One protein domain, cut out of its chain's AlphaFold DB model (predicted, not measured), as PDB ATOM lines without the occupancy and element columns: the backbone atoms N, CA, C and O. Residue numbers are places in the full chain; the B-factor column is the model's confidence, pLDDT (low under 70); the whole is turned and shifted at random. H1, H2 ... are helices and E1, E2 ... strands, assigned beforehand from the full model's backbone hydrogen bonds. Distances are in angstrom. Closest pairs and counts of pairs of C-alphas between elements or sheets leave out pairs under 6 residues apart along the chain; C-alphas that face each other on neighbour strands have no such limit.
ATOM      1  N   TYR A 277      90.035  88.497 106.168       97.12
ATOM      2  CA  TYR A 277      88.719  88.314 106.765       97.12
ATOM      3  C   TYR A 277      87.834  89.519 106.453       97.12
ATOM      4  O   TYR A 277      88.266  90.660 106.621       97.12
ATOM      5  N   PHE A 278      86.581  89.260 106.087       97.12
ATOM      6  CA  PHE A 278      85.584  90.282 105.809       97.12
ATOM      7  C   PHE A 278      84.286  90.015 106.580       97.12
ATOM      8  O   PHE A 278      83.629  88.994 106.385       97.12
ATOM      9  N   ASN A 279      83.889  90.942 107.460       96.25
ATOM     10  CA  ASN A 279      82.675  90.801 108.272       96.25
ATOM     11  C   ASN A 279      81.406  91.168 107.487       96.25
ATOM     12  O   ASN A 279      80.705  92.130 107.806       96.25
ATOM     13  N   LEU A 280      81.093  90.393 106.452       97.06
ATOM     14  CA  LEU A 280      79.924  90.651 105.613       97.06
ATOM     15  C   LEU A 280      78.601  90.552 106.388       97.06
ATOM     16  O   LEU A 280      77.633  91.236 106.071       97.06
ATOM     17  N   GLN A 281      78.560  89.736 107.442       96.69
ATOM     18  CA  GLN A 281      77.374  89.589 108.281       96.69
ATOM     19  C   GLN A 281      76.981  90.903 108.964       96.69
ATOM     20  O   GLN A 281      75.795  91.214 109.078       96.69
ATOM     21  N   GLU A 282      77.960  91.678 109.426       96.25
ATOM     22  CA  GLU A 282      77.708  92.994 110.001       96.25
ATOM     23  C   GLU A 282      77.177  93.964 108.946       96.25
ATOM     24  O   GLU A 282      76.195  94.651 109.211       96.25
ATOM     25  N   PHE A 283      77.742  93.957 107.737       96.12
ATOM     26  CA  PHE A 283      77.239  94.760 106.619       96.12
ATOM     27  C   PHE A 283      75.764  94.452 106.307       96.12
ATOM     28  O   PHE A 283      74.946  95.364 106.228       96.12
ATOM     29  N   VAL A 284      75.402  93.169 106.201       97.75
ATOM     30  CA  VAL A 284      74.020  92.732 105.921       97.75
ATOM     31  C   VAL A 284      73.065  93.162 107.041       97.75
ATOM     32  O   VAL A 284      71.979  93.659 106.769       97.75
ATOM     33  N   ARG A 285      73.477  93.042 108.310       97.00
ATOM     34  CA  ARG A 285      72.658  93.452 109.467       97.00
ATOM     35  C   ARG A 285      72.436  94.959 109.568       97.00
ATOM     36  O   ARG A 285      71.457  95.370 110.188       97.00
ATOM     37  N   HIS A 286      73.360  95.764 109.045       96.81
ATOM     38  CA  HIS A 286      73.181  97.213 108.955       96.81
ATOM     39  C   HIS A 286      72.167  97.593 107.876       96.81
ATOM     40  O   HIS A 286      71.479  98.594 108.047       96.81
ATOM     41  N   GLU A 287      72.065  96.802 106.804       96.88
ATOM     42  CA  GLU A 287      71.030  96.993 105.788       96.88
ATOM     43  C   GLU A 287      69.649  96.669 106.360       96.88
ATOM     44  O   GLU A 287      68.752  97.506 106.337       96.88
ATOM     45  N   ASP A 288      69.489  95.465 106.913       97.44
ATOM     46  CA  ASP A 288      68.240  95.051 107.535       97.44
ATOM     47  C   ASP A 288      68.468  93.882 108.508       97.44
ATOM     48  O   ASP A 288      69.003  92.826 108.162       97.44
ATOM     49  N   ARG A 289      68.021  94.057 109.755       96.56
ATOM     50  CA  ARG A 289      68.116  93.034 110.807       96.56
ATOM     51  C   ARG A 289      67.136  91.874 110.617       96.56
ATOM     52  O   ARG A 289      67.297  90.852 111.280       96.56
ATOM     53  N   GLY A 290      66.135  92.029 109.751       96.00
ATOM     54  CA  GLY A 290      65.172  90.998 109.375       96.00
ATOM     55  C   GLY A 290      65.730  89.944 108.414       96.00
ATOM     56  O   GLY A 290      65.120  88.885 108.274       96.00
ATOM     57  N   ILE A 291      66.884  90.188 107.782       97.00
ATOM     58  CA  ILE A 291      67.543  89.199 106.918       97.00
ATOM     59  C   ILE A 291      68.116  88.078 107.786       97.00
ATOM     60  O   ILE A 291      68.972  88.310 108.647       97.00
ATOM     61  N   GLN A 292      67.684  86.842 107.537       96.44
ATOM     62  CA  GLN A 292      68.306  85.678 108.164       96.44
ATOM     63  C   GLN A 292      69.577  85.303 107.406       96.44
ATOM     64  O   GLN A 292      69.607  85.301 106.176       96.44
ATOM     65  N   ILE A 293      70.627  84.982 108.159       97.12
ATOM     66  CA  ILE A 293      71.975  84.778 107.635       97.12
ATOM     67  C   ILE A 293      72.460  83.386 108.038       97.12
ATOM     68  O   ILE A 293      72.576  83.101 109.229       97.12
ATOM     69  N   LEU A 294      72.796  82.563 107.047       97.12
ATOM     70  CA  LEU A 294      73.551  81.321 107.210       97.12
ATOM     71  C   LEU A 294      75.014  81.609 106.861       97.12
ATOM     72  O   LEU A 294      75.345  81.799 105.692       97.12
ATOM     73  N   ASN A 295      75.879  81.718 107.870       96.62
ATOM     74  CA  ASN A 295      77.304  81.986 107.665       96.62
ATOM     75  C   ASN A 295      78.110  80.698 107.798       96.62
ATOM     76  O   ASN A 295      78.347  80.230 108.912       96.62
ATOM     77  N   GLU A 296      78.554  80.184 106.655       95.94
ATOM     78  CA  GLU A 296      79.353  78.959 106.535       95.94
ATOM     79  C   GLU A 296      80.844  79.283 106.317       95.94
ATOM     80  O   GLU A 296      81.626  78.452 105.869       95.94
ATOM     81  N   GLY A 297      81.264  80.528 106.576       94.94
ATOM     82  CA  GLY A 297      82.645  80.987 106.410       94.94
ATOM     83  C   GLY A 297      83.020  81.284 104.957       94.94
ATOM     84  O   GLY A 297      83.381  82.420 104.654       94.94
ATOM     85  N   ARG A 298      82.911  80.310 104.045       95.62
ATOM     86  CA  ARG A 298      83.266  80.491 102.623       95.62
ATOM     87  C   ARG A 298      82.131  81.029 101.762       95.62
ATOM     88  O   ARG A 298      82.398  81.534 100.674       95.62
ATOM     89  N   TYR A 299      80.892  80.958 102.239       96.00
ATOM     90  CA  TYR A 299      79.747  81.620 101.626       96.00
ATOM     91  C   TYR A 299      78.751  82.098 102.688       96.00
ATOM     92  O   TYR A 299      78.763  81.638 103.834       96.00
ATOM     93  N   LEU A 300      77.895  83.040 102.290       97.88
ATOM     94  CA  LEU A 300      76.788  83.549 103.092       97.88
ATOM     95  C   LEU A 300      75.464  83.234 102.396       97.88
ATOM     96  O   LEU A 300      75.225  83.729 101.299       97.88
ATOM     97  N   GLY A 301      74.603  82.438 103.024       98.06
ATOM     98  CA  GLY A 301      73.214  82.270 102.606       98.06
ATOM     99  C   GLY A 301      72.335  83.358 103.220       98.06
ATOM    100  O   GLY A 301      72.411  83.602 104.423       98.06
ATOM    101  N   LEU A 302      71.499  84.005 102.411       97.88
ATOM    102  CA  LEU A 302      70.572  85.051 102.833       97.88
ATOM    103  C   LEU A 302      69.129  84.639 102.579       97.88
ATOM    104  O   LEU A 302      68.784  84.240 101.469       97.88
ATOM    105  N   LYS A 303      68.280  84.804 103.590       96.88
ATOM    106  CA  LYS A 303      66.827  84.734 103.444       96.88
ATOM    107  C   LYS A 303      66.246  86.105 103.751       96.88
ATOM    108  O   LYS A 303      66.395  86.609 104.869       96.88
ATOM    109  N   TYR A 304      65.653  86.721 102.741       96.56
ATOM    110  CA  TYR A 304      65.102  88.060 102.837       96.56
ATOM    111  C   TYR A 304      63.769  88.028 103.590       96.56
ATOM    112  O   TYR A 304      63.006  87.065 103.478       96.56
ATOM    113  N   PRO A 305      63.446  89.082 104.351       95.81
ATOM    114  CA  PRO A 305      62.128  89.192 104.945       95.81
ATOM    115  C   PRO A 305      61.072  89.412 103.850       95.81
ATOM    116  O   PRO A 305      61.347  89.978 102.791       95.81
ATOM    117  N   SER A 306      59.836  88.979 104.104       95.25
ATOM    118  CA  SER A 306      58.759  88.976 103.102       95.25
ATOM    119  C   SER A 306      58.369  90.362 102.577       95.25
ATOM    120  O   SER A 306      57.757  90.452 101.518       95.25
ATOM    121  N   TYR A 307      58.716  91.434 103.296       96.25
ATOM    122  CA  TYR A 307      58.455  92.813 102.878       96.25
ATOM    123  C   TYR A 307      59.487  93.368 101.885       96.25
ATOM    124  O   TYR A 307      59.301  94.482 101.400       96.25
ATOM    125  N   TRP A 308      60.562  92.634 101.572       97.25
ATOM    126  CA  TRP A 308      61.513  93.051 100.540       97.25
ATOM    127  C   TRP A 308      60.949  92.831  99.137       97.25
ATOM    128  O   TRP A 308      60.666  91.695  98.742       97.25
ATOM    129  N   SER A 309      60.863  93.907  98.353       95.62
ATOM    130  CA  SER A 309      60.534  93.834  96.927       95.62
ATOM    131  C   SER A 309      61.686  93.236  96.109       95.62
ATOM    132  O   SER A 309      62.846  93.243  96.534       95.62
ATOM    133  N   SER A 310      61.395  92.744  94.902       92.69
ATOM    134  CA  SER A 310      62.434  92.298  93.958       92.69
ATOM    135  C   SER A 310      63.443  93.401  93.631       92.69
ATOM    136  O   SER A 310      64.641  93.140  93.551       92.69
ATOM    137  N   GLU A 311      62.982  94.650  93.513       95.00
ATOM    138  CA  GLU A 311      63.848  95.808  93.276       95.00
ATOM    139  C   GLU A 311      64.828  96.027  94.436       95.00
ATOM    140  O   GLU A 311      66.026  96.194  94.205       95.00
ATOM    141  N   GLN A 312      64.350  95.941  95.684       96.00
ATOM    142  CA  GLN A 312      65.202  96.050  96.872       96.00
ATOM    143  C   GLN A 312      66.246  94.929  96.923       96.00
ATOM    144  O   GLN A 312      67.427  95.201  97.146       96.00
ATOM    145  N   LYS A 313      65.841  93.682  96.644       96.06
ATOM    146  CA  LYS A 313      66.761  92.532  96.564       96.06
ATOM    147  C   LYS A 313      67.842  92.766  95.506       96.06
ATOM    148  O   LYS A 313      69.027  92.619  95.801       96.06
ATOM    149  N   GLY A 314      67.456  93.185  94.300       94.69
ATOM    150  CA  GLY A 314      68.387  93.468  93.205       94.69
ATOM    151  C   GLY A 314      69.353  94.615  93.519       94.69
ATOM    152  O   GLY A 314      70.559  94.489  93.298       94.69
ATOM    153  N   ALA A 315      68.856  95.715  94.091       96.31
ATOM    154  CA  ALA A 315      69.682  96.848  94.509       96.31
ATOM    155  C   ALA A 315      70.705  96.442  95.582       96.31
ATOM    156  O   ALA A 315      71.880  96.811  95.493       96.31
ATOM    157  N   PHE A 316      70.287  95.628  96.554       97.50
ATOM    158  CA  PHE A 316      71.173  95.112  97.591       97.50
ATOM    159  C   PHE A 316      72.266  94.200  97.022       97.50
ATOM    160  O   PHE A 316      73.444  94.407  97.316       97.50
ATOM    161  N   ILE A 317      71.916  93.247  96.149       97.38
ATOM    162  CA  ILE A 317      72.904  92.392  95.476       97.38
ATOM    163  C   ILE A 317      73.903  93.235  94.673       97.38
ATOM    164  O   ILE A 317      75.110  93.034  94.797       97.38
ATOM    165  N   ASN A 318      73.435  94.237  93.925       96.44
ATOM    166  CA  ASN A 318      74.317  95.137  93.180       96.44
ATOM    167  C   ASN A 318      75.277  95.907  94.094       96.44
ATOM    168  O   ASN A 318      76.457  96.025  93.762       96.44
ATOM    169  N   LYS A 319      74.799  96.389  95.251       97.38
ATOM    170  CA  LYS A 319      75.619  97.055  96.276       97.38
ATOM    171  C   LYS A 319      76.696  96.117  96.827       97.38
ATOM    172  O   LYS A 319      77.861  96.501  96.885       97.38
ATOM    173  N   ILE A 320      76.333  94.880  97.169       97.44
ATOM    174  CA  ILE A 320      77.275  93.844  97.624       97.44
ATOM    175  C   ILE A 320      78.330  93.560  96.553       97.44
ATOM    176  O   ILE A 320      79.520  93.489  96.851       97.44
ATOM    177  N   MET A 321      77.910  93.461  95.293       97.75
ATOM    178  CA  MET A 321      78.807  93.213  94.170       97.75
ATOM    179  C   MET A 321      79.736  94.388  93.848       97.75
ATOM    180  O   MET A 321      80.647  94.207  93.044       97.75
ATOM    181  N   GLN A 322      79.605  95.554  94.495       97.12
ATOM    182  CA  GLN A 322      80.623  96.616  94.446       97.12
ATOM    183  C   GLN A 322      81.767  96.400  95.445       97.12
ATOM    184  O   GLN A 322      82.861  96.920  95.237       97.12
ATOM    185  N   LEU A 323      81.565  95.595  96.492       97.44
ATOM    186  CA  LEU A 323      82.591  95.322  97.499       97.44
ATOM    187  C   LEU A 323      83.762  94.561  96.875       97.44
ATOM    188  O   LEU A 323      83.567  93.627  96.090       97.44
ATOM    189  N   SER A 324      84.989  94.964  97.194       97.06
ATOM    190  CA  SER A 324      86.195  94.412  96.566       97.06
ATOM    191  C   SER A 324      86.442  92.952  96.952       97.06
ATOM    192  O   SER A 324      87.079  92.203  96.223       97.06
ATOM    193  N   GLU A 325      85.919  92.536  98.095       97.88
ATOM    194  CA  GLU A 325      86.033  91.225  98.717       97.88
ATOM    195  C   GLU A 325      85.109  90.195  98.066       97.88
ATOM    196  O   GLU A 325      85.359  88.998  98.184       97.88
ATOM    197  N   MET A 326      84.071  90.653  97.363       98.12
ATOM    198  CA  MET A 326      83.031  89.812  96.782       98.12
ATOM    199  C   MET A 326      83.369  89.388  95.360       98.12
ATOM    200  O   MET A 326      83.886  90.180  94.572       98.12
ATOM    201  N   ASP A 327      83.049  88.139  95.036       98.00
ATOM    202  CA  ASP A 327      83.327  87.548  93.730       98.00
ATOM    203  C   ASP A 327      82.054  87.187  92.975       98.00
ATOM    204  O   ASP A 327      81.868  87.608  91.833       98.00
ATOM    205  N   ILE A 328      81.157  86.456  93.641       98.44
ATOM    206  CA  ILE A 328      79.882  86.029  93.075       98.44
ATOM    207  C   ILE A 328      78.746  86.339  94.044       98.44
ATOM    208  O   ILE A 328      78.839  86.093  95.246       98.44
ATOM    209  N   ALA A 329      77.634  86.801  93.490       98.50
ATOM    210  CA  ALA A 329      76.325  86.690  94.105       98.50
ATOM    211  C   ALA A 329      75.446  85.822  93.208       98.50
ATOM    212  O   ALA A 329      75.462  85.969  91.986       98.50
ATOM    213  N   ALA A 330      74.666  84.928  93.802       98.44
ATOM    214  CA  ALA A 330      73.608  84.250  93.075       98.44
ATOM    215  C   ALA A 330      72.312  84.290  93.868       98.44
ATOM    216  O   ALA A 330      72.335  84.224  95.092       98.44
ATOM    217  N   TYR A 331      71.184  84.422  93.186       97.88
ATOM    218  CA  TYR A 331      69.883  84.536  93.839       97.88
ATOM    219  C   TYR A 331      68.781  83.958  92.968       97.88
ATOM    220  O   TYR A 331      68.892  83.935  91.740       97.88
ATOM    221  N   ARG A 332      67.722  83.482  93.618       95.44
ATOM    222  CA  ARG A 332      66.552  82.904  92.962       95.44
ATOM    223  C   ARG A 332      65.414  83.921  92.900       95.44
ATOM    224  O   ARG A 332      65.148  84.626  93.869       95.44
ATOM    225  N   GLU A 333      64.720  83.945  91.770       93.69
ATOM    226  CA  GLU A 333      63.464  84.663  91.573       93.69
ATOM    227  C   GLU A 333      62.549  83.817  90.677       93.69
ATOM    228  O   GLU A 333      62.833  83.588  89.495       93.69
ATOM    229  N   ASP A 334      61.464  83.313  91.263       92.19
ATOM    230  CA  ASP A 334      60.495  82.425  90.617       92.19
ATOM    231  C   ASP A 334      61.147  81.180  89.969       92.19
ATOM    232  O   ASP A 334      61.847  80.391  90.622       92.19
ATOM    233  N   GLU A 335      60.916  80.988  88.665       95.69
ATOM    234  CA  GLU A 335      61.506  79.925  87.843       95.69
ATOM    235  C   GLU A 335      62.940  80.227  87.396       95.69
ATOM    236  O   GLU A 335      63.515  79.466  86.618       95.69
ATOM    237  N   ASN A 336      63.529  81.338  87.832       96.62
ATOM    238  CA  ASN A 336      64.863  81.740  87.422       96.62
ATOM    239  C   ASN A 336      65.805  81.783  88.617       96.62
ATOM    240  O   ASN A 336      65.417  82.050  89.752       96.62
ATOM    241  N   PHE A 337      67.083  81.586  88.338       97.50
ATOM    242  CA  PHE A 337      68.129  82.094  89.201       97.50
ATOM    243  C   PHE A 337      69.151  82.861  88.379       97.50
ATOM    244  O   PHE A 337      69.351  82.627  87.182       97.50
ATOM    245  N   PHE A 338      69.782  83.812  89.041       97.81
ATOM    246  CA  PHE A 338      70.757  84.710  88.463       97.81
ATOM    247  C   PHE A 338      72.090  84.467  89.144       97.81
ATOM    248  O   PHE A 338      72.143  84.272  90.355       97.81
ATOM    249  N   ILE A 339      73.158  84.483  88.360       98.25
ATOM    250  CA  ILE A 339      74.533  84.457  88.847       98.25
ATOM    251  C   ILE A 339      75.189  85.735  88.348       98.25
ATOM    252  O   ILE A 339      75.208  85.986  87.145       98.25
ATOM    253  N   GLN A 340      75.729  86.530  89.257       97.81
ATOM    254  CA  GLN A 340      76.435  87.766  88.963       97.81
ATOM    255  C   GLN A 340      77.862  87.644  89.480       97.81
ATOM    256  O   GLN A 340      78.072  87.418  90.670       97.81
ATOM    257  N   SER A 341      78.835  87.809  88.590       97.00
ATOM    258  CA  SER A 341      80.234  88.032  88.946       97.00
ATOM    259  C   SER A 341      80.637  89.472  88.633       97.00
ATOM    260  O   SER A 341      79.837  90.273  88.145       97.00
ATOM    261  N   LYS A 342      81.903  89.814  88.886       93.12
ATOM    262  CA  LYS A 342      82.472  91.118  88.506       93.12
ATOM    263  C   LYS A 342      82.523  91.358  86.995       93.12
ATOM    264  O   LYS A 342      82.597  92.507  86.575       93.12
ATOM    265  N   ILE A 343      82.541  90.294  86.194       93.44
ATOM    266  CA  ILE A 343      82.818  90.371  84.751       93.44
ATOM    267  C   ILE A 343      81.554  90.096  83.933       93.44
ATOM    268  O   ILE A 343      81.404  90.622  82.834       93.44
ATOM    269  N   GLN A 344      80.637  89.277  84.450       95.31
ATOM    270  CA  GLN A 344      79.473  88.832  83.691       95.31
ATOM    271  C   GLN A 344      78.295  88.471  84.597       95.31
ATOM    272  O   GLN A 344      78.461  88.134  85.771       95.31
ATOM    273  N   GLY A 345      77.099  88.491  84.012       96.31
ATOM    274  CA  GLY A 345      75.877  87.983  84.621       96.31
ATOM    275  C   GLY A 345      75.252  86.898  83.751       96.31
ATOM    276  O   GLY A 345      75.254  87.006  82.526       96.31
ATOM    277  N   THR A 346      74.687  85.875  84.385       97.38
ATOM    278  CA  THR A 346      74.008  84.765  83.714       97.38
ATOM    279  C   THR A 346      72.644  84.539  84.341       97.38
ATOM    280  O   THR A 346      72.525  84.397  85.556       97.38
ATOM    281  N   LYS A 347      71.618  84.456  83.492       97.19
ATOM    282  CA  LYS A 347      70.279  83.997  83.864       97.19
ATOM    283  C   LYS A 347      70.137  82.516  83.523       97.19
ATOM    284  O   LYS A 347      70.447  82.105  82.398       97.19
ATOM    285  N   VAL A 348      69.632  81.745  84.477       98.12
ATOM    286  CA  VAL A 348      69.290  80.334  84.309       98.12
ATOM    287  C   VAL A 348      67.816  80.151  84.627       98.12
ATOM    288  O   VAL A 348      67.338  80.634  85.649       98.12
ATOM    289  N   ARG A 349      67.091  79.468  83.743       98.00
ATOM    290  CA  ARG A 349      65.663  79.180  83.898       98.00
ATOM    291  C   ARG A 349      65.446  77.694  84.152       98.00
ATOM    292  O   ARG A 349      65.973  76.875  83.402       98.00
ATOM    293  N   TYR A 350      64.638  77.361  85.151       97.94
ATOM    294  CA  TYR A 350      64.137  76.011  85.384       97.94
ATOM    295  C   TYR A 350      63.019  75.665  84.411       97.94
ATOM    296  O   TYR A 350      62.164  76.491  84.098       97.94
ATOM    297  N   ILE A 351      63.036  74.426  83.935       97.19
ATOM    298  CA  ILE A 351      62.056  73.902  82.991       97.19
ATOM    299  C   ILE A 351      61.596  72.546  83.523       97.19
ATOM    300  O   ILE A 351      62.447  71.679  83.739       97.19
ATOM    301  N   PRO A 352      60.286  72.332  83.744       95.69
ATOM    302  CA  PRO A 352      59.772  71.025  84.132       95.69
ATOM    303  C   PRO A 352      60.204  69.957  83.121       95.69
ATOM    304  O   PRO A 352      59.946  70.088  81.925       95.69
ATOM    305  N   ALA A 353      60.895  68.922  83.591       93.50
ATOM    306  CA  ALA A 353      61.390  67.827  82.762       93.50
ATOM    307  C   ALA A 353      61.686  66.606  83.636       93.50
ATOM    308  O   ALA A 353      61.857  66.736  84.841       93.50
ATOM    309  N   THR A 354      61.807  65.427  83.038       90.75
ATOM    310  CA  THR A 354      62.307  64.245  83.750       90.75
ATOM    311  C   THR A 354      63.743  63.997  83.318       90.75
ATOM    312  O   THR A 354      63.984  63.544  82.200       90.75
ATOM    313  N   CYS A 355      64.684  64.324  84.195       93.56
ATOM    314  CA  CYS A 355      66.103  64.031  84.040       93.56
ATOM    315  C   CYS A 355      66.466  62.764  84.824       93.56
ATOM    316  O   CYS A 355      65.635  62.213  85.550       93.56
ATOM    317  N   ALA A 356      67.692  62.260  84.656       89.88
ATOM    318  CA  ALA A 356      68.117  61.074  85.400       89.88
ATOM    319  C   ALA A 356      68.260  61.395  86.896       89.88
ATOM    320  O   ALA A 356      67.909  60.579  87.752       89.88
ATOM    321  N   GLU A 357      68.733  62.609  87.190       89.12
ATOM    322  CA  GLU A 357      69.075  63.061  88.539       89.12
ATOM    323  C   GLU A 357      68.061  64.000  89.181       89.12
ATOM    324  O   GLU A 357      68.132  64.224  90.385       89.12
ATOM    325  N   SER A 358      67.127  64.543  88.402       92.06
ATOM    326  CA  SER A 358      66.195  65.575  88.852       92.06
ATOM    327  C   SER A 358      64.864  65.536  88.109       92.06
ATOM    328  O   SER A 358      64.724  64.968  87.025       92.06
ATOM    329  N   SER A 359      63.873  66.225  88.672       94.19
ATOM    330  CA  SER A 359      62.589  66.503  88.022       94.19
ATOM    331  C   SER A 359      62.578  67.842  87.268       94.19
ATOM    332  O   SER A 359      61.527  68.477  87.139       94.19
ATOM    333  N   PHE A 360      63.742  68.316  86.811       96.88
ATOM    334  CA  PHE A 360      63.853  69.563  86.057       96.88
ATOM    335  C   PHE A 360      65.054  69.572  85.108       96.88
ATOM    336  O   PHE A 360      66.110  69.015  85.394       96.88
ATOM    337  N   ALA A 361      64.904  70.302  84.007       97.69
ATOM    338  CA  ALA A 361      65.990  70.758  83.154       97.69
ATOM    339  C   ALA A 361      66.276  72.244  83.424       97.69
ATOM    340  O   ALA A 361      65.489  72.948  84.063       97.69
ATOM    341  N   ILE A 362      67.399  72.736  82.906       97.81
ATOM    342  CA  ILE A 362      67.772  74.149  82.950       97.81
ATOM    343  C   ILE A 362      68.056  74.693  81.549       97.81
ATOM    344  O   ILE A 362      68.608  74.002  80.696       97.81
ATOM    345  N   SER A 363      67.707  75.956  81.319       97.62
ATOM    346  CA  SER A 363      68.120  76.735  80.148       97.62
ATOM    347  C   SER A 363      69.034  77.869  80.602       97.62
ATOM    348  O   SER A 363      68.648  78.695  81.430       97.62
ATOM    349  N   VAL A 364      70.260  77.901  80.076       96.81
ATOM    350  CA  VAL A 364      71.278  78.911  80.398       96.81
ATOM    351  C   VAL A 364      71.376  79.886  79.228       96.81
ATOM    352  O   VAL A 364      71.640  79.455  78.110       96.81
ATOM    353  N   MET A 365      71.166  81.189  79.456       90.31
ATOM    354  CA  MET A 365      71.244  82.224  78.402       90.31
ATOM    355  C   MET A 365      70.410  81.906  77.140       90.31
ATOM    356  O   MET A 365      70.876  82.089  76.018       90.31
ATOM    357  N   SER A 366      69.187  81.398  77.317       88.19
ATOM    358  CA  SER A 366      68.276  81.018  76.221       88.19
ATOM    359  C   SER A 366      68.743  79.843  75.347       88.19
ATOM    360  O   SER A 366      68.190  79.625  74.270       88.19
ATOM    361  N   GLN A 367      69.733  79.061  75.790       92.31
ATOM    362  CA  GLN A 367      70.093  77.798  75.136       92.31
ATOM    363  C   GLN A 367      69.011  76.730  75.341       92.31
ATOM    364  O   GLN A 367      68.186  76.833  76.256       92.31
ATOM    365  N   SER A 368      69.031  75.686  74.506       95.06
ATOM    366  CA  SER A 368      68.116  74.551  74.634       95.06
ATOM    367  C   SER A 368      68.147  73.962  76.049       95.06
ATOM    368  O   SER A 368      69.227  73.865  76.640       95.06
ATOM    369  N   PRO A 369      66.988  73.558  76.597       97.00
ATOM    370  CA  PRO A 369      66.918  72.951  77.920       97.00
ATOM    371  C   PRO A 369      67.820  71.719  78.001       97.00
ATOM    372  O   PRO A 369      67.806  70.879  77.101       97.00
ATOM    373  N   THR A 370      68.580  71.597  79.082       97.12
ATOM    374  CA  THR A 370      69.422  70.427  79.346       97.12
ATOM    375  C   THR A 370      69.327  70.017  80.805       97.12
ATOM    376  O   THR A 370      69.121  70.851  81.688       97.12
ATOM    377  N   CYS A 371      69.473  68.724  81.068       97.12
ATOM    378  CA  CYS A 371      69.570  68.224  82.431       97.12
ATOM    379  C   CYS A 371      70.871  68.731  83.078       97.12
ATOM    380  O   CYS A 371      71.905  68.736  82.398       97.12
ATOM    381  N   PRO A 372      70.865  69.168  84.351       96.50
ATOM    382  CA  PRO A 372      72.054  69.738  84.985       96.50
ATOM    383  C   PRO A 372      73.295  68.833  84.933       96.50
ATOM    384  O   PRO A 372      74.413  69.321  84.766       96.50
ATOM    385  N   GLU A 373      73.116  67.516  85.030       93.88
ATOM    386  CA  GLU A 373      74.171  66.506  84.914       93.88
ATOM    387  C   GLU A 373      74.798  66.414  83.512       93.88
ATOM    388  O   GLU A 373      75.941  65.980  83.380       93.88
ATOM    389  N   ASN A 374      74.086  66.879  82.483       94.88
ATOM    390  CA  ASN A 374      74.499  66.851  81.078       94.88
ATOM    391  C   ASN A 374      74.965  68.224  80.570       94.88
ATOM    392  O   ASN A 374      75.113  68.432  79.363       94.88
ATOM    393  N   LEU A 375      75.174  69.193  81.467       94.25
ATOM    394  CA  LEU A 375      75.625  70.526  81.088       94.25
ATOM    395  C   LEU A 375      77.025  70.455  80.439       94.25
ATOM    396  O   LEU A 375      77.949  69.833  80.965       94.25
ATOM    397  N   GLY A 376      77.188  71.093  79.276       90.12
ATOM    398  CA  GLY A 376      78.439  71.049  78.511       90.12
ATOM    399  C   GLY A 376      79.633  71.672  79.247       90.12
ATOM    400  O   GLY A 376      79.470  72.519  80.127       90.12
ATOM    401  N   GLY A 377      80.850  71.278  78.854       87.12
ATOM    402  CA  GLY A 377      82.093  71.678  79.525       87.12
ATOM    403  C   GLY A 377      82.298  73.193  79.638       87.12
ATOM    404  O   GLY A 377      82.675  73.666  80.702       87.12
ATOM    405  N   SER A 378      81.988  73.972  78.596       92.50
ATOM    406  CA  SER A 378      82.127  75.438  78.637       92.50
ATOM    407  C   SER A 378      81.191  76.090  79.659       92.50
ATOM    408  O   SER A 378      81.614  76.960  80.415       92.50
ATOM    409  N   LEU A 379      79.939  75.635  79.743       93.56
ATOM    410  CA  LEU A 379      78.969  76.132  80.722       93.56
ATOM    411  C   LEU A 379      79.320  75.697  82.147       93.56
ATOM    412  O   LEU A 379      79.234  76.498  83.074       93.56
ATOM    413  N   ASN A 380      79.787  74.459  82.319       91.06
ATOM    414  CA  ASN A 380      80.283  73.964  83.603       91.06
ATOM    415  C   ASN A 380      81.593  74.632  84.052       91.06
ATOM    416  O   ASN A 380      82.023  74.378  85.167       91.06
ATOM    417  N   GLN A 381      82.231  75.468  83.232       94.62
ATOM    418  CA  GLN A 381      83.427  76.237  83.601       94.62
ATOM    419  C   GLN A 381      83.189  77.753  83.551       94.62
ATOM    420  O   GLN A 381      84.125  78.523  83.736       94.62
ATOM    421  N   LEU A 382      81.946  78.199  83.311       96.00
ATOM    422  CA  LEU A 382      81.641  79.606  83.032       96.00
ATOM    423  C   LEU A 382      81.988  80.548  84.197       96.00
ATOM    424  O   LEU A 382      82.386  81.686  83.968       96.00
ATOM    425  N   PHE A 383      81.825  80.078  85.433       96.94
ATOM    426  CA  PHE A 383      82.206  80.805  86.649       96.94
ATOM    427  C   PHE A 383      83.248  80.013  87.431       96.94
ATOM    428  O   PHE A 383      84.325  80.503  87.744       96.94
ATOM    429  N   TYR A 384      82.900  78.760  87.708       97.44
ATOM    430  CA  TYR A 384      83.675  77.795  88.463       97.44
ATOM    431  C   TYR A 384      83.275  76.379  88.019       97.44
ATOM    432  O   TYR A 384      82.150  76.212  87.528       97.44
ATOM    433  N   PRO A 385      84.139  75.363  88.214       97.69
ATOM    434  CA  PRO A 385      83.838  73.988  87.838       97.69
ATOM    435  C   PRO A 385      82.513  73.490  88.420       97.69
ATOM    436  O   PRO A 385      82.321  73.476  89.632       97.69
ATOM    437  N   PHE A 386      81.607  73.054  87.547       97.56
ATOM    438  CA  PHE A 386      80.291  72.499  87.886       97.56
ATOM    439  C   PHE A 386      79.391  73.429  88.710       97.56
ATOM    440  O   PHE A 386      78.396  72.984  89.280       97.56
ATOM    441  N   PHE A 387      79.692  74.729  88.771       97.81
ATOM    442  CA  PHE A 387      78.965  75.626  89.663       97.81
ATOM    443  C   PHE A 387      77.507  75.812  89.246       97.81
ATOM    444  O   PHE A 387      76.629  75.709  90.089       97.81
ATOM    445  N   ILE A 388      77.224  76.000  87.952       98.06
ATOM    446  CA  ILE A 388      75.842  76.157  87.463       98.06
ATOM    447  C   ILE A 388      75.015  74.897  87.733       98.06
ATOM    448  O   ILE A 388      73.888  74.994  88.216       98.06
ATOM    449  N   SER A 389      75.569  73.718  87.438       97.38
ATOM    450  CA  SER A 389      74.872  72.450  87.655       97.38
ATOM    451  C   SER A 389      74.628  72.203  89.143       97.38
ATOM    452  O   SER A 389      73.489  71.964  89.535       97.38
ATOM    453  N   ASN A 390      75.638  72.364  89.999       97.75
ATOM    454  CA  ASN A 390      75.467  72.200  91.442       97.75
ATOM    455  C   ASN A 390      74.515  73.240  92.058       97.75
ATOM    456  O   ASN A 390      73.677  72.892  92.888       97.75
ATOM    457  N   LEU A 391      74.590  74.500  91.624       97.94
ATOM    458  CA  LEU A 391      73.708  75.564  92.101       97.94
ATOM    459  C   LEU A 391      72.245  75.335  91.695       97.94
ATOM    460  O   LEU A 391      71.340  75.711  92.437       97.94
ATOM    461  N   SER A 392      72.007  74.682  90.553       97.94
ATOM    462  CA  SER A 392      70.651  74.325  90.131       97.94
ATOM    463  C   SER A 392      69.983  73.315  91.072       97.94
ATOM    464  O   SER A 392      68.794  73.435  91.348       97.94
ATOM    465  N   TYR A 393      70.748  72.374  91.640       97.94
ATOM    466  CA  TYR A 393      70.252  71.503  92.708       97.94
ATOM    467  C   TYR A 393      70.093  72.281  94.022       97.94
ATOM    468  O   TYR A 393      69.078  72.166  94.698       97.94
ATOM    469  N   TYR A 394      71.050  73.146  94.373       97.94
ATOM    470  CA  TYR A 394      70.978  73.948  95.600       97.94
ATOM    471  C   TYR A 394      69.695  74.774  95.704       97.94
ATOM    472  O   TYR A 394      68.964  74.671  96.687       97.94
ATOM    473  N   PHE A 395      69.381  75.546  94.663       97.75
ATOM    474  CA  PHE A 395      68.183  76.380  94.633       97.75
ATOM    475  C   PHE A 395      66.886  75.595  94.413       97.75
ATOM    476  O   PHE A 395      65.826  76.207  94.397       97.75
ATOM    477  N   GLN A 396      66.930  74.270  94.260       96.69
ATOM    478  CA  GLN A 396      65.741  73.411  94.310       96.69
ATOM    479  C   GLN A 396      65.593  72.687  95.653       96.69
ATOM    480  O   GLN A 396      64.553  72.087  95.914       96.69
ATOM    481  N   SER A 397      66.586  72.789  96.542       95.38
ATOM    482  CA  SER A 397      66.525  72.170  97.862       95.38
ATOM    483  C   SER A 397      65.500  72.861  98.771       95.38
ATOM    484  O   SER A 397      65.518  74.088  98.901       95.38
ATOM    485  N   PRO A 398      64.590  72.117  99.426       92.00
ATOM    486  CA  PRO A 398      63.608  72.706 100.329       92.00
ATOM    487  C   PRO A 398      64.257  73.564 101.422       92.00
ATOM    488  O   PRO A 398      65.125  73.102 102.154       92.00
ATOM    489  N   GLY A 399      63.804  74.812 101.563       91.56
ATOM    490  CA  GLY A 399      64.304  75.729 102.593       91.56
ATOM    491  C   GLY A 399      65.621  76.435 102.258       91.56
ATOM    492  O   GLY A 399      66.167  77.099 103.144       91.56
ATOM    493  N   HIS A 400      66.106  76.322 101.012       94.56
ATOM    494  CA  HIS A 400      67.286  77.041 100.537       94.56
ATOM    495  C   HIS A 400      67.179  78.564 100.803       94.56
ATOM    496  O   HIS A 400      66.077  79.124 100.796       94.56
ATOM    497  N   PRO A 401      68.301  79.272 101.008       96.50
ATOM    498  CA  PRO A 401      68.330  80.733 101.058       96.50
ATOM    499  C   PRO A 401      67.916  81.365  99.724       96.50
ATOM    500  O   PRO A 401      68.171  80.803  98.659       96.50
ATOM    501  N   ASP A 402      67.339  82.564  99.763       97.00
ATOM    502  CA  ASP A 402      66.944  83.321  98.566       97.00
ATOM    503  C   ASP A 402      68.155  83.773  97.739       97.00
ATOM    504  O   ASP A 402      68.082  83.885  96.514       97.00
ATOM    505  N   ALA A 403      69.275  84.041  98.414       98.31
ATOM    506  CA  ALA A 403      70.533  84.416  97.791       98.31
ATOM    507  C   ALA A 403      71.731  83.769  98.488       98.31
ATOM    508  O   ALA A 403      71.703  83.478  99.683       98.31
ATOM    509  N   ILE A 404      72.809  83.600  97.735       98.38
ATOM    510  CA  ILE A 404      74.128  83.219  98.219       98.38
ATOM    511  C   ILE A 404      75.143  84.284  97.819       98.38
ATOM    512  O   ILE A 404      75.109  84.818  96.707       98.38
ATOM    513  N   LEU A 405      76.064  84.578  98.726       98.62
ATOM    514  CA  LEU A 405      77.154  85.519  98.520       98.62
ATOM    515  C   LEU A 405      78.481  84.791  98.719       98.62
ATOM    516  O   LEU A 405      78.720  84.190  99.767       98.62
ATOM    517  N   LEU A 406      79.344  84.857  97.711       98.50
ATOM    518  CA  LEU A 406      80.643  84.197  97.670       98.50
ATOM    519  C   LEU A 406      81.749  85.258  97.603       98.50
ATOM    520  O   LEU A 406      81.825  86.007  96.622       98.50
ATOM    521  N   PRO A 407      82.623  85.346  98.616       98.19
ATOM    522  CA  PRO A 407      83.790  86.198  98.547       98.19
ATOM    523  C   PRO A 407      84.850  85.600  97.605       98.19
ATOM    524  O   PRO A 407      84.774  84.427  97.212       98.19
ATOM    525  N   ARG A 408      85.850  86.404  97.241       97.75
ATOM    526  CA  ARG A 408      86.994  85.968  96.426       97.75
ATOM    527  C   ARG A 408      87.774  84.835  97.105       97.75
ATOM    528  O   ARG A 408      87.788  84.766  98.336       97.75
ATOM    529  N   PRO A 409      88.462  83.975  96.332       97.81
ATOM    530  CA  PRO A 409      89.355  82.965  96.893       97.81
ATOM    531  C   PRO A 409      90.322  83.536  97.940       97.81
ATOM    532  O   PRO A 409      90.938  84.585  97.734       97.81
ATOM    533  N   GLY A 410      90.462  82.846  99.072       97.38
ATOM    534  CA  GLY A 410      91.272  83.275 100.222       97.38
ATOM    535  C   GLY A 410      90.648  84.356 101.123       97.38
ATOM    536  O   GLY A 410      91.248  84.711 102.136       97.38
ATOM    537  N   VAL A 411      89.461  84.881 100.815       98.19
ATOM    538  CA  VAL A 411      88.722  85.776 101.722       98.19
ATOM    539  C   VAL A 411      87.739  84.947 102.549       98.19
ATOM    540  O   VAL A 411      86.927  84.211 101.985       98.19
ATOM    541  N   SER A 412      87.774  85.074 103.875       97.38
ATOM    542  CA  SER A 412      86.833  84.395 104.774       97.38
ATOM    543  C   SER A 412      85.790  85.334 105.367       97.38
ATOM    544  O   SER A 412      86.098  86.468 105.737       97.38
ATOM    545  N   LEU A 413      84.565  84.835 105.533       97.19
ATOM    546  CA  LEU A 413      83.474  85.505 106.250       97.19
ATOM    547  C   LEU A 413      83.404  85.109 107.735       97.19
ATOM    548  O   LEU A 413      82.542  85.602 108.471       97.19
TER     549      LEU A 413
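Overview. This is residues 277 to 413 of the 458 residues of an uncharacterized protein of Bdellovibrio sp. CG10_big_fil_rev_8_21_14_0_10_47_8 (UniProt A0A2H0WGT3). One broad, twisted sheet of seven strands makes the core, with helices over both of its faces: H2 runs along E3 on one face, H1 is over the E1 and E2 end, and H3 is on the other face, toward E4, E5 and E6. These are three layers, H1 and H2 on one face of the sheet and H3 on the other. The printed part has 137 residues, with three named helices and seven named strands in the order H1 E1 E2 H2 E3 E4 E5 E6 H3 E7; the sheet runs E1 E2 E7 E3 E4 E5 E6, antiparallel throughout. The class is mixed, helices and strands, with 67 residues, under half, in named elements. The whole is compact, with a radius of gyration of the C-alphas of 15.0 A and spans of 42 by 33 by 23 A.

Arrangement. Start at inner strand E3, residues 326 to 333, and look across to E4, residues 336 to 341: N 331 and O 338 are 3.0 A apart, within hydrogen-bond range. E5, residues 345 to 352, comes next, with N 339 and O 346 at 2.9 A. Beyond it find the edge strand E6, residues 360 to 364, where N 361 and O 351 are 2.8 A apart. E3, E4, E5 and E6 form a meander, each strand the antiparallel neighbour of the one before, and each successive pair is a hairpin. On the other side of E3 find E7, residues 403 to 407, with N 404 and O 330 at 2.8 A. Next comes E2, residues 300 to 303, with N 302 and O 403 at 2.8 A, and then the edge strand E1, residues 292 to 295, with N 294 and O 301 at 2.8 A; E1 and E2 form a hairpin. From edge to edge the strands' lines turn by 82 degrees. Now look at H2, residues 310 to 320: it is on the sheet at a height over the sheet of 9.7 A, over E3 and along the strands, at 3 degrees to E3 on the local plane. Their closest C-alphas are those of Ile 317 and Ala 329, 6.8 A apart. E2, H2 and E3 make a split strand-helix-strand unit, two strands running the same way with a helix between them in the chain and E7 between them in the sheet; its crossover is right-handed. H1, residues 280 to 287, is on the sheet too, over E2 at a height over the sheet of 9.1 A, and near H2. H3, residues 387 to 394, is on the opposite face from H2; its closest C-alpha pair with E6 is Ser 392 and Ile 362, 7.7 A. In H1, H2 and H3 every O i to N i+4 pair is within hydrogen-bond range.

Along the chain. Find C-alpha 280 at (79.924, 90.651, 105.613), where H1 begins; it ends at 287. E1 covers 292 to 295 and E2 300 to 303. H2, 310 to 320, is 15.4 A long. E3, 326 to 333, is 20.9 A long, E4, 336 to 341, 16.7 A, and E5, 345 to 352, 23.4 A, beginning at C-alpha 345 (75.877, 87.983, 84.621). E6 covers 360 to 364 and H3 387 to 394. E7 runs from 403 to C-alpha 407 at (83.790, 86.198, 98.547).

Size, cuts and confidence. The two C-alphas farthest apart are those of His 286 and Ala 356, 43.4 A. The printed part has no cut. The link E6 to H3, residues 365 to 386, is long. The mean pLDDT of the printed part is 96.1, and no printed residue is under 70.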